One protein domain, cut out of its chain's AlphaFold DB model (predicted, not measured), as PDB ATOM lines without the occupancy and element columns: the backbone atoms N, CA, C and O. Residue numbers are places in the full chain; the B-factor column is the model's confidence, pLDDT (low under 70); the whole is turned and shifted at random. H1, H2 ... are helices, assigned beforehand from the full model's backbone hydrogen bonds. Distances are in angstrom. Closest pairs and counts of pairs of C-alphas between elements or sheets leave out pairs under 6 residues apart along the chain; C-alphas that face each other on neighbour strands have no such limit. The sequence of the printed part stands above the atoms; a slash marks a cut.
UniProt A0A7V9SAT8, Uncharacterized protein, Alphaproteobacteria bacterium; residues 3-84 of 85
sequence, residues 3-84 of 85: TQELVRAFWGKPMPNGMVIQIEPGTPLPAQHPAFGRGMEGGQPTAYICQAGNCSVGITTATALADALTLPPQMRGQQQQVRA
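What this domain is: This is residues 3 to 84 of the 85 residues of an uncharacterized protein of Alphaproteobacteria bacterium (UniProt A0A7V9SAT8). There is little regular structure: a looping stretch, residues 12 to 61, fills one side, and on the other H1 and H2 lie side by side with H3 beyond H2. The printed part has 82 residues, 28 of them in three named helices, in the order H1, H2, H3, and no named strand; the class is all helix. It is compact, with a radius of gyration of the C-alphas of 12.4 A, and rounded, spanning 30 by 27 by 25 A.

Where its parts are: H1, residues 3 to 11, begins at C-alpha 3 (-8.697, 18.619, -17.348) and is 12.8 A long. Residues 50 to 51 pair antiparallel with 54 to 55. H2, residues 62 to 70, is 12.4 A long. H3, residues 73 to 82, is 15.3 A long and ends at C-alpha 82 (13.760, 8.682, -9.961).

How they stand to each other: H1 and H2 touch, running the same way at a shallow tilt of 23 degrees; their closest C-alphas, Leu 6 and Ala 62, are 4.7 A apart. H2 and H3 are close but not clearly touching, the closest C-alphas, Ala 68 and Arg 76, being 6.1 A apart. H1 and H3 are apart. Every O i to N i+4 pair is within hydrogen-bond range in H1 and H2, and 3 of 6 in H3.

The domain as a whole: The farthest C-alphas, Pro 16 and Gly 42, are 31.0 A apart. The printed part has no cut; the link H1 to H2 is long, H2 to H3 tight. Residues 73 to 84 have pLDDT under 70.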
ATOM      1  N   THR A   3      -8.193  18.781 -18.727       96.69
ATOM      2  CA  THR A   3      -8.697  18.619 -17.348       96.69
ATOM      3  C   THR A   3      -9.580  17.377 -17.205       96.69
ATOM      4  O   THR A   3      -9.397  16.589 -16.283       96.69
ATOM      5  N   GLN A   4     -10.511  17.153 -18.142       97.81
ATOM      6  CA  GLN A   4     -11.374  15.968 -18.122       97.81
ATOM      7  C   GLN A   4     -10.590  14.666 -18.317       97.81
ATOM      8  O   GLN A   4     -11.008  13.642 -17.790       97.81
ATOM      9  N   GLU A   5      -9.473  14.676 -19.045       98.19
ATOM     10  CA  GLU A   5      -8.605  13.498 -19.180       98.19
ATOM     11  C   GLU A   5      -7.989  13.105 -17.829       98.19
ATOM     12  O   GLU A   5      -8.022  11.928 -17.470       98.19
ATOM     13  N   LEU A   6      -7.525  14.077 -17.033       98.25
ATOM     14  CA  LEU A   6      -7.038  13.835 -15.668       98.25
ATOM     15  C   LEU A   6      -8.156  13.328 -14.744       98.25
ATOM     16  O   LEU A   6      -7.973  12.351 -14.018       98.25
ATOM     17  N   VAL A   7      -9.341  13.943 -14.803       97.81
ATOM     18  CA  VAL A   7     -10.499  13.517 -13.998       97.81
ATOM     19  C   VAL A   7     -10.922  12.088 -14.356       97.81
ATOM     20  O   VAL A   7     -11.168  11.273 -13.468       97.81
ATOM     21  N   ARG A   8     -10.953  11.741 -15.648       98.06
ATOM     22  CA  ARG A   8     -11.242  10.373 -16.109       98.06
ATOM     23  C   ARG A   8     -10.178   9.377 -15.654       98.06
ATOM     24  O   ARG A   8     -10.537   8.263 -15.292       98.06
ATOM     25  N   ALA A   9      -8.901   9.762 -15.632       97.56
ATOM     26  CA  ALA A   9      -7.832   8.901 -15.129       97.56
ATOM     27  C   ALA A   9      -8.014   8.550 -13.643       97.56
ATOM     28  O   ALA A   9      -7.778   7.404 -13.267       97.56
ATOM     29  N   PHE A  10      -8.489   9.495 -12.820       97.12
ATOM     30  CA  PHE A  10      -8.846   9.219 -11.425       97.12
ATOM     31  C   PHE A  10     -10.008   8.226 -11.322       97.12
ATOM     32  O   PHE A  10      -9.880   7.193 -10.667       97.12
ATOM     33  N   TRP A  11     -11.118   8.497 -12.014       96.31
ATOM     34  CA  TRP A  11     -12.309   7.638 -11.964       96.31
ATOM     35  C   TRP A  11     -12.124   6.273 -12.638       96.31
ATOM     36  O   TRP A  11     -12.876   5.345 -12.358       96.31
ATOM     37  N   GLY A  12     -11.109   6.119 -13.488       96.06
ATOM     38  CA  GLY A  12     -10.713   4.838 -14.071       96.06
ATOM     39  C   GLY A  12      -9.953   3.914 -13.112       96.06
ATOM     40  O   GLY A  12      -9.558   2.821 -13.519       96.06
ATOM     41  N   LYS A  13      -9.703   4.331 -11.864       93.81
ATOM     42  CA  LYS A  13      -8.977   3.550 -10.854       93.81
ATOM     43  C   LYS A  13      -9.857   3.279  -9.628       93.81
ATOM     44  O   LYS A  13     -10.598   4.162  -9.202       93.81
ATOM     45  N   PRO A  14      -9.759   2.086  -9.012       89.56
ATOM     46  CA  PRO A  14     -10.492   1.781  -7.790       89.56
ATOM     47  C   PRO A  14      -9.862   2.516  -6.598       89.56
ATOM     48  O   PRO A  14      -8.942   2.015  -5.956       89.56
ATOM     49  N   MET A  15     -10.357   3.722  -6.308       89.56
ATOM     50  CA  MET A  15      -9.874   4.590  -5.226       89.56
ATOM     51  C   MET A  15     -10.958   4.776  -4.147       89.56
ATOM     52  O   MET A  15     -11.529   5.859  -4.051       89.56
ATOM     53  N   PRO A  16     -11.256   3.759  -3.313       88.06
ATOM     54  CA  PRO A  16     -12.391   3.799  -2.379       88.06
ATOM     55  C   PRO A  16     -12.304   4.924  -1.337       88.06
ATOM     56  O   PRO A  16     -13.328   5.450  -0.920       88.06
ATOM     57  N   ASN A  17     -11.087   5.322  -0.955       90.06
ATOM     58  CA  ASN A  17     -10.831   6.403   0.007       90.06
ATOM     59  C   ASN A  17     -10.241   7.656  -0.663       90.06
ATOM     60  O   ASN A  17      -9.657   8.507   0.007       90.06
ATOM     61  N   GLY A  18     -10.296   7.728  -1.993       91.81
ATOM     62  CA  GLY A  18      -9.817   8.873  -2.755       91.81
ATOM     63  C   GLY A  18     -10.960   9.821  -3.080       91.81
ATOM     64  O   GLY A  18     -12.086   9.396  -3.319       91.81
ATOM     65  N   MET A  19     -10.645  11.107  -3.183       94.81
ATOM     66  CA  MET A  19     -11.537  12.090  -3.787       94.81
ATOM     67  C   MET A  19     -10.766  12.940  -4.789       94.81
ATOM     68  O   MET A  19      -9.555  13.125  -4.660       94.81
ATOM     69  N   VAL A  20     -11.484  13.475  -5.771       95.69
ATOM     70  CA  VAL A  20     -10.960  14.456  -6.719       95.69
ATOM     71  C   VAL A  20     -11.715  15.765  -6.533       95.69
ATOM     72  O   VAL A  20     -12.941  15.776  -6.457       95.69
ATOM     73  N   ILE A  21     -10.972  16.866  -6.450       95.56
ATOM     74  CA  ILE A  21     -11.522  18.221  -6.396       95.56
ATOM     75  C   ILE A  21     -10.914  18.990  -7.565       95.56
ATOM     76  O   ILE A  21      -9.692  19.065  -7.690       95.56
ATOM     77  N   GLN A  22     -11.765  19.542  -8.428       95.81
ATOM     78  CA  GLN A  22     -11.335  20.470  -9.469       95.81
ATOM     79  C   GLN A  22     -11.355  21.887  -8.897       95.81
ATOM     80  O   GLN A  22     -12.359  22.313  -8.333       95.81
ATOM     81  N   ILE A  23     -10.246  22.601  -9.055       94.75
ATOM     82  CA  ILE A  23     -10.074  23.975  -8.587       94.75
ATOM     83  C   ILE A  23      -9.882  24.869  -9.809       94.75
ATOM     84  O   ILE A  23      -9.101  24.533 -10.702       94.75
ATOM     85  N   GLU A  24     -10.604  25.987  -9.857       93.25
ATOM     86  CA  GLU A  24     -10.456  26.960 -10.939       93.25
ATOM     87  C   GLU A  24      -9.074  27.632 -10.892       93.25
ATOM     88  O   GLU A  24      -8.556  27.898  -9.797       93.25
ATOM     89  N   PRO A  25      -8.465  27.951 -12.050       92.56
ATOM     90  CA  PRO A  25      -7.167  28.615 -12.095       92.56
ATOM     91  C   PRO A  25      -7.137  29.895 -11.251       92.56
ATOM     92  O   PRO A  25      -8.040  30.723 -11.324       92.56
ATOM     93  N   GLY A  26      -6.085  30.061 -10.445       89.38
ATOM     94  CA  GLY A  26      -5.911  31.233  -9.578       89.38
ATOM     95  C   GLY A  26      -6.719  31.207  -8.276       89.38
ATOM     96  O   GLY A  26      -6.524  32.089  -7.444       89.38
ATOM     97  N   THR A  27      -7.576  30.205  -8.053       93.94
ATOM     98  CA  THR A  27      -8.286  30.057  -6.775       93.94
ATOM     99  C   THR A  27      -7.315  29.558  -5.700       93.94
ATOM    100  O   THR A  27      -6.782  28.452  -5.834       93.94
ATOM    101  N   PRO A  28      -7.060  30.332  -4.627       93.25
ATOM    102  CA  PRO A  28      -6.129  29.913  -3.592       93.25
ATOM    103  C   PRO A  28      -6.731  28.793  -2.740       93.25
ATOM    104  O   PRO A  28      -7.895  28.839  -2.341       93.25
ATOM    105  N   LEU A  29      -5.907  27.800  -2.412       93.56
ATOM    106  CA  LEU A  29      -6.217  26.844  -1.350       93.56
ATOM    107  C   LEU A  29      -5.989  27.492   0.029       93.56
ATOM    108  O   LEU A  29      -5.304  28.513   0.117       93.56
ATOM    109  N   PRO A  30      -6.523  26.921   1.125       94.50
ATOM    110  CA  PRO A  30      -6.194  27.380   2.471       94.50
ATOM    111  C   PRO A  30      -4.682  27.366   2.717       94.50
ATOM    112  O   PRO A  30      -3.988  26.454   2.267       94.50
ATOM    113  N   ALA A  31      -4.176  28.335   3.485       95.69
ATOM    114  CA  ALA A  31      -2.741  28.487   3.747       95.69
ATOM    115  C   ALA A  31      -2.091  27.251   4.398       95.69
ATOM    116  O   ALA A  31      -0.902  27.018   4.212       95.69
ATOM    117  N   GLN A  32      -2.861  26.440   5.137       94.50
ATOM    118  CA  GLN A  32      -2.354  25.210   5.759       94.50
ATOM    119  C   GLN A  32      -2.342  23.995   4.810       94.50
ATOM    120  O   GLN A  32      -1.909  22.914   5.204       94.50
ATOM    121  N   HIS A  33      -2.838  24.125   3.577       92.69
ATOM    122  CA  HIS A  33      -2.872  23.014   2.631       92.69
ATOM    123  C   HIS A  33      -1.491  22.807   1.974       92.69
ATOM    124  O   HIS A  33      -0.900  23.774   1.498       92.69
ATOM    125  N   PRO A  34      -0.978  21.569   1.836       94.44
ATOM    126  CA  PRO A  34       0.352  21.309   1.255       94.44
ATOM    127  C   PRO A  34       0.522  21.723  -0.220       94.44
ATOM    128  O   PRO A  34       1.641  21.864  -0.713       94.44
ATOM    129  N   ALA A  35      -0.587  21.935  -0.931       94.69
ATOM    130  CA  ALA A  35      -0.606  22.514  -2.277       94.69
ATOM    131  C   ALA A  35      -0.880  24.034  -2.303       94.69
ATOM    132  O   ALA A  35      -1.167  24.577  -3.366       94.69
ATOM    133  N   PHE A  36      -0.817  24.731  -1.165       95.81
ATOM    134  CA  PHE A  36      -0.914  26.190  -1.132       95.81
ATOM    135  C   PHE A  36       0.153  26.834  -2.030       95.81
ATOM    136  O   PHE A  36       1.298  26.388  -2.066       95.81
ATOM    137  N   GLY A  37      -0.243  27.861  -2.788       93.75
ATOM    138  CA  GLY A  37       0.627  28.550  -3.749       93.75
ATOM    139  C   GLY A  37       0.981  27.743  -5.005       93.75
ATOM    140  O   GLY A  37       1.655  28.272  -5.885       93.75
ATOM    141  N   ARG A  38       0.528  26.486  -5.120       93.69
ATOM    142  CA  ARG A  38       0.675  25.679  -6.340       93.69
ATOM    143  C   ARG A  38      -0.467  25.962  -7.313       93.69
ATOM    144  O   ARG A  38      -1.528  26.444  -6.924       93.69
ATOM    145  N   GLY A  39      -0.252  25.640  -8.582       94.06
ATOM    146  CA  GLY A  39      -1.217  25.905  -9.640       94.06
ATOM    147  C   GLY A  39      -0.950  25.067 -10.880       94.06
ATOM    148  O   GLY A  39      -0.452  23.950 -10.803       94.06
ATOM    149  N   MET A  40      -1.299  25.611 -12.036       96.12
ATOM    150  CA  MET A  40      -1.023  24.981 -13.323       96.12
ATOM    151  C   MET A  40       0.471  25.067 -13.656       96.12
ATOM    152  O   MET A  40       1.077  26.132 -13.537       96.12
ATOM    153  N   GLU A  41       1.059  23.971 -14.127       94.94
ATOM    154  CA  GLU A  41       2.459  23.923 -14.561       94.94
ATOM    155  C   GLU A  41       2.541  24.150 -16.071       94.94
ATOM    156  O   GLU A  41       1.873  23.474 -16.853       94.94
ATOM    157  N   GLY A  42       3.325  25.145 -16.500       92.31
ATOM    158  CA  GLY A  42       3.454  25.489 -17.923       92.31
ATOM    159  C   GLY A  42       2.123  25.854 -18.599       92.31
ATOM    160  O   GLY A  42       1.941  25.592 -19.787       92.31
ATOM    161  N   GLY A  43       1.158  26.385 -17.836       93.69
ATOM    162  CA  GLY A  43      -0.188  26.692 -18.329       93.69
ATOM    163  C   GLY A  43      -1.040  25.459 -18.656       93.69
ATOM    164  O   GLY A  43      -2.084  25.594 -19.293       93.69
ATOM    165  N   GLN A  44      -0.623  24.261 -18.237       95.56
ATOM    166  CA  GLN A  44      -1.384  23.025 -18.406       95.56
ATOM    167  C   GLN A  44      -2.196  22.697 -17.150       95.56
ATOM    168  O   GLN A  44      -1.756  23.005 -16.043       95.56
ATOM    169  N   PRO A  45      -3.367  22.045 -17.281       97.00
ATOM    170  CA  PRO A  45      -4.041  21.456 -16.131       97.00
ATOM    171  C   PRO A  45      -3.099  20.503 -15.393       97.00
ATOM    172  O   PRO A  45      -2.483  19.635 -16.015       97.00
ATOM    173  N   THR A  46      -3.011  20.657 -14.074       97.81
ATOM    174  CA  THR A  46      -2.075  19.907 -13.234       97.81
ATOM    175  C   THR A  46      -2.827  19.262 -12.082       97.81
ATOM    176  O   THR A  46      -3.533  19.936 -11.334       97.81
ATOM    177  N   ALA A  47      -2.675  17.949 -11.936       97.50
ATOM    178  CA  ALA A  47      -3.153  17.211 -10.779       97.50
ATOM    179  C   ALA A  47      -2.043  17.095  -9.728       97.50
ATOM    180  O   ALA A  47      -0.881  16.853 -10.055       97.50
ATOM    181  N   TYR A  48      -2.433  17.201  -8.461       96.62
ATOM    182  CA  TYR A  48      -1.582  16.923  -7.309       96.62
ATOM    183  C   TYR A  48      -2.252  15.841  -6.466       96.62
ATOM    184  O   TYR A  48      -3.426  15.963  -6.117       96.62
ATOM    185  N   ILE A  49      -1.518  14.780  -6.130       94.88
ATOM    186  CA  ILE A  49      -1.998  13.754  -5.201       94.88
ATOM    187  C   ILE A  49      -1.538  14.162  -3.809       94.88
ATOM    188  O   ILE A  49      -0.338  14.145  -3.532       94.88
ATOM    189  N   CYS A  50      -2.484  14.525  -2.946       93.12
ATOM    190  CA  CYS A  50      -2.199  14.945  -1.580       93.12
ATOM    191  C   CYS A  50      -2.622  13.864  -0.579       93.12
ATOM    192  O   CYS A  50      -3.765  13.413  -0.583       93.12
ATOM    193  N   GLN A  51      -1.692  13.432   0.270       90.00
ATOM    194  CA  GLN A  51      -1.896  12.385   1.268       90.00
ATOM    195  C   GLN A  51      -0.960  12.614   2.463       90.00
ATOM    196  O   GLN A  51       0.213  12.928   2.280       90.00
ATOM    197  N   ALA A  52      -1.477  12.443   3.686       89.19
ATOM    198  CA  ALA A  52      -0.708  12.556   4.933       89.19
ATOM    199  C   ALA A  52       0.124  13.856   5.040       89.19
ATOM    200  O   ALA A  52       1.313  13.828   5.345       89.19
ATOM    201  N   GLY A  53      -0.502  15.001   4.740       89.62
ATOM    202  CA  GLY A  53       0.132  16.320   4.859       89.62
ATOM    203  C   GLY A  53       1.151  16.658   3.767       89.62
ATOM    204  O   GLY A  53       1.755  17.721   3.831       89.62
ATOM    205  N   ASN A  54       1.323  15.809   2.752       90.50
ATOM    206  CA  ASN A  54       2.228  16.046   1.628       90.50
ATOM    207  C   ASN A  54       1.479  15.971   0.296       90.50
ATOM    208  O   ASN A  54       0.468  15.280   0.194       90.50
ATOM    209  N   CYS A  55       1.997  16.646  -0.730       93.25
ATOM    210  CA  CYS A  55       1.516  16.510  -2.103       93.25
ATOM    211  C   CYS A  55       2.650  16.084  -3.034       93.25
ATOM    212  O   CYS A  55       3.806  16.464  -2.839       93.25
ATOM    213  N   SER A  56       2.290  15.331  -4.067       93.25
ATOM    214  CA  SER A  56       3.169  14.954  -5.169       93.25
ATOM    215  C   SER A  56       3.730  16.167  -5.930       93.25
ATOM    216  O   SER A  56       3.287  17.306  -5.742       93.25
ATOM    217  N   VAL A  57       4.659  15.929  -6.860       93.12
ATOM    218  CA  VAL A  57       4.923  16.907  -7.938       93.12
ATOM    219  C   VAL A  57       3.693  17.031  -8.847       93.12
ATOM    220  O   VAL A  57       2.771  16.207  -8.756       93.12
ATOM    221  N   GLY A  58       3.657  18.060  -9.693       96.00
ATOM    222  CA  GLY A  58       2.568  18.245 -10.642       96.00
ATOM    223  C   GLY A  58       2.525  17.147 -11.698       96.00
ATOM    224  O   GLY A  58       3.541  16.744 -12.262       96.00
ATOM    225  N   ILE A  59       1.324  16.634 -11.953       97.44
ATOM    226  CA  ILE A  59       1.074  15.615 -12.968       97.44
ATOM    227  C   ILE A  59       0.164  16.216 -14.037       97.44
ATOM    228  O   ILE A  59      -0.994  16.531 -13.771       97.44
ATOM    229  N   THR A  60       0.686  16.364 -15.252       97.38
ATOM    230  CA  THR A  60      -0.008  17.032 -16.369       97.38
ATOM    231  C   THR A  60      -0.587  16.065 -17.403       97.38
ATOM    232  O   THR A  60      -1.274  16.497 -18.327       97.38
ATOM    233  N   THR A  61      -0.345  14.755 -17.268       97.12
ATOM    234  CA  THR A  61      -0.842  13.735 -18.206       97.12
ATOM    235  C   THR A  61      -1.702  12.683 -17.512       97.12
ATOM    236  O   THR A  61      -1.417  12.250 -16.393       97.12
ATOM    237  N   ALA A  62      -2.755  12.237 -18.201       97.50
ATOM    238  CA  ALA A  62      -3.671  11.211 -17.704       97.50
ATOM    239  C   ALA A  62      -2.965   9.877 -17.423       97.50
ATOM    240  O   ALA A  62      -3.223   9.251 -16.397       97.50
ATOM    241  N   THR A  63      -2.035   9.469 -18.293       96.38
ATOM    242  CA  THR A  63      -1.267   8.228 -18.127       96.38
ATOM    243  C   THR A  63      -0.411   8.266 -16.864       96.38
ATOM    244  O   THR A  63      -0.517   7.369 -16.034       96.38
ATOM    245  N   ALA A  64       0.356   9.341 -16.647       95.44
ATOM    246  CA  ALA A  64       1.183   9.459 -15.447       95.44
ATOM    247  C   ALA A  64       0.339   9.500 -14.161       95.44
ATOM    248  O   ALA A  64       0.751   8.954 -13.138       95.44
ATOM    249  N   LEU A  65      -0.854  10.105 -14.210       96.50
ATOM    250  CA  LEU A  65      -1.782  10.103 -13.077       96.50
ATOM    251  C   LEU A  65      -2.320   8.693 -12.800       96.50
ATOM    252  O   LEU A  65      -2.325   8.252 -11.653       96.50
ATOM    253  N   ALA A  66      -2.733   7.966 -13.838       95.44
ATOM    254  CA  ALA A  66      -3.211   6.593 -13.716       95.44
ATOM    255  C   ALA A  66      -2.132   5.652 -13.145       95.44
ATOM    256  O   ALA A  66      -2.442   4.815 -12.289       95.44
ATOM    257  N   ASP A  67      -0.880   5.807 -13.578       93.50
ATOM    258  CA  ASP A  67       0.262   5.046 -13.064       93.50
ATOM    259  C   ASP A  67       0.488   5.348 -11.580       93.50
ATOM    260  O   ASP A  67       0.510   4.434 -10.749       93.50
ATOM    261  N   ALA A  68       0.542   6.636 -11.222       92.50
ATOM    262  CA  ALA A  68       0.709   7.072  -9.840       92.50
ATOM    263  C   ALA A  68      -0.398   6.512  -8.934       92.50
ATOM    264  O   ALA A  68      -0.105   6.010  -7.852       92.50
ATOM    265  N   LEU A  69      -1.656   6.517  -9.380       92.69
ATOM    266  CA  LEU A  69      -2.794   5.995  -8.615       92.69
ATOM    267  C   LEU A  69      -2.794   4.466  -8.462       92.69
ATOM    268  O   LEU A  69      -3.402   3.957  -7.524       92.69
ATOM    269  N   THR A  70      -2.087   3.732  -9.322       89.94
ATOM    270  CA  THR A  70      -2.007   2.261  -9.251       89.94
ATOM    271  C   THR A  70      -0.983   1.789  -8.216       89.94
ATOM    272  O   THR A  70      -1.141   0.731  -7.611       89.94
ATOM    273  N   LEU A  71       0.065   2.578  -7.978       77.19
ATOM    274  CA  LEU A  71       1.161   2.201  -7.086       77.19
ATOM    275  C   LEU A  71       0.796   2.373  -5.606       77.19
ATOM    276  O   LEU A  71       0.043   3.292  -5.270       77.19
ATOM    277  N   PRO A  72       1.373   1.567  -4.695       71.94
ATOM    278  CA  PRO A  72       1.251   1.793  -3.259       71.94
ATOM    279  C   PRO A  72       1.767   3.191  -2.866       71.94
ATOM    280  O   PRO A  72       2.795   3.618  -3.396       71.94
ATOM    281  N   PRO A  73       1.141   3.893  -1.898       67.56
ATOM    282  CA  PRO A  73       1.535   5.250  -1.493       67.56
ATOM    283  C   PRO A  73       3.026   5.415  -1.170       67.56
ATOM    284  O   PRO A  73       3.656   6.377  -1.594       67.56
ATOM    285  N   GLN A  74       3.594   4.422  -0.485       66.44
ATOM    286  CA  GLN A  74       5.014   4.334  -0.121       66.44
ATOM    287  C   GLN A  74       5.947   4.320  -1.345       66.44
ATOM    288  O   GLN A  74       7.039   4.881  -1.301       66.44
ATOM    289  N   MET A  75       5.503   3.745  -2.466       61.53
ATOM    290  CA  MET A  75       6.288   3.654  -3.701       61.53
ATOM    291  C   MET A  75       6.109   4.869  -4.623       61.53
ATOM    292  O   MET A  75       6.975   5.132  -5.458       61.53
ATOM    293  N   ARG A  76       5.025   5.645  -4.471       68.75
ATOM    294  CA  ARG A  76       4.767   6.854  -5.281       68.75
ATOM    295  C   ARG A  76       5.836   7.926  -5.067       68.75
ATOM    296  O   ARG A  76       6.318   8.504  -6.037       68.75
ATOM    297  N   GLY A  77       6.228   8.154  -3.810       60.62
ATOM    298  CA  GLY A  77       7.266   9.130  -3.461       60.62
ATOM    299  C   GLY A  77       8.638   8.778  -4.044       60.62
ATOM    300  O   GLY A  77       9.334   9.658  -4.542       60.62
ATOM    301  N   GLN A  78       8.992   7.487  -4.064       60.06
ATOM    302  CA  GLN A  78      10.259   7.011  -4.629       60.06
ATOM    303  C   GLN A  78      10.293   7.138  -6.160       60.06
ATOM    304  O   GLN A  78      11.269   7.638  -6.711       60.06
ATOM    305  N   GLN A  79       9.222   6.764  -6.871       59.59
ATOM    306  CA  GLN A  79       9.199   6.873  -8.340       59.59
ATOM    307  C   GLN A  79       9.230   8.315  -8.851       59.59
ATOM    308  O   GLN A  79       9.793   8.579  -9.916       59.59
ATOM    309  N   GLN A  80       8.646   9.255  -8.105       60.09
ATOM    310  CA  GLN A  80       8.691  10.667  -8.479       60.09
ATOM    311  C   GLN A  80      10.095  11.266  -8.373       60.09
ATOM    312  O   GLN A  80      10.421  12.149  -9.159       60.09
ATOM    313  N   GLN A  81      10.939  10.757  -7.470       56.03
ATOM    314  CA  GLN A  81      12.341  11.173  -7.369       56.03
ATOM    315  C   GLN A  81      13.198  10.596  -8.503       56.03
ATOM    316  O   GLN A  81      14.011  11.314  -9.076       56.03
ATOM    317  N   VAL A  82      12.973   9.338  -8.895       51.47
ATOM    318  CA  VAL A  82      13.760   8.682  -9.961       51.47
ATOM    319  C   VAL A  82      13.557   9.347 -11.329       51.47
ATOM    320  O   VAL A  82      14.467   9.353 -12.146       51.47
ATOM    321  N   ARG A  83      12.389   9.946 -11.589       51.44
ATOM    322  CA  ARG A  83      12.106  10.658 -12.852       51.44
ATOM    323  C   ARG A  83      12.626  12.099 -12.911       51.44
ATOM    324  O   ARG A  83      12.482  12.732 -13.952       51.44
ATOM    325  N   ALA A  84      13.168  12.626 -11.815       50.06
ATOM    326  CA  ALA A  84      13.673  13.996 -11.719       50.06
ATOM    327  C   ALA A  84      15.206  14.099 -11.886       50.06
ATOM    328  O   ALA A  84      15.770  15.155 -11.606       50.06
TER     329      ALA A  84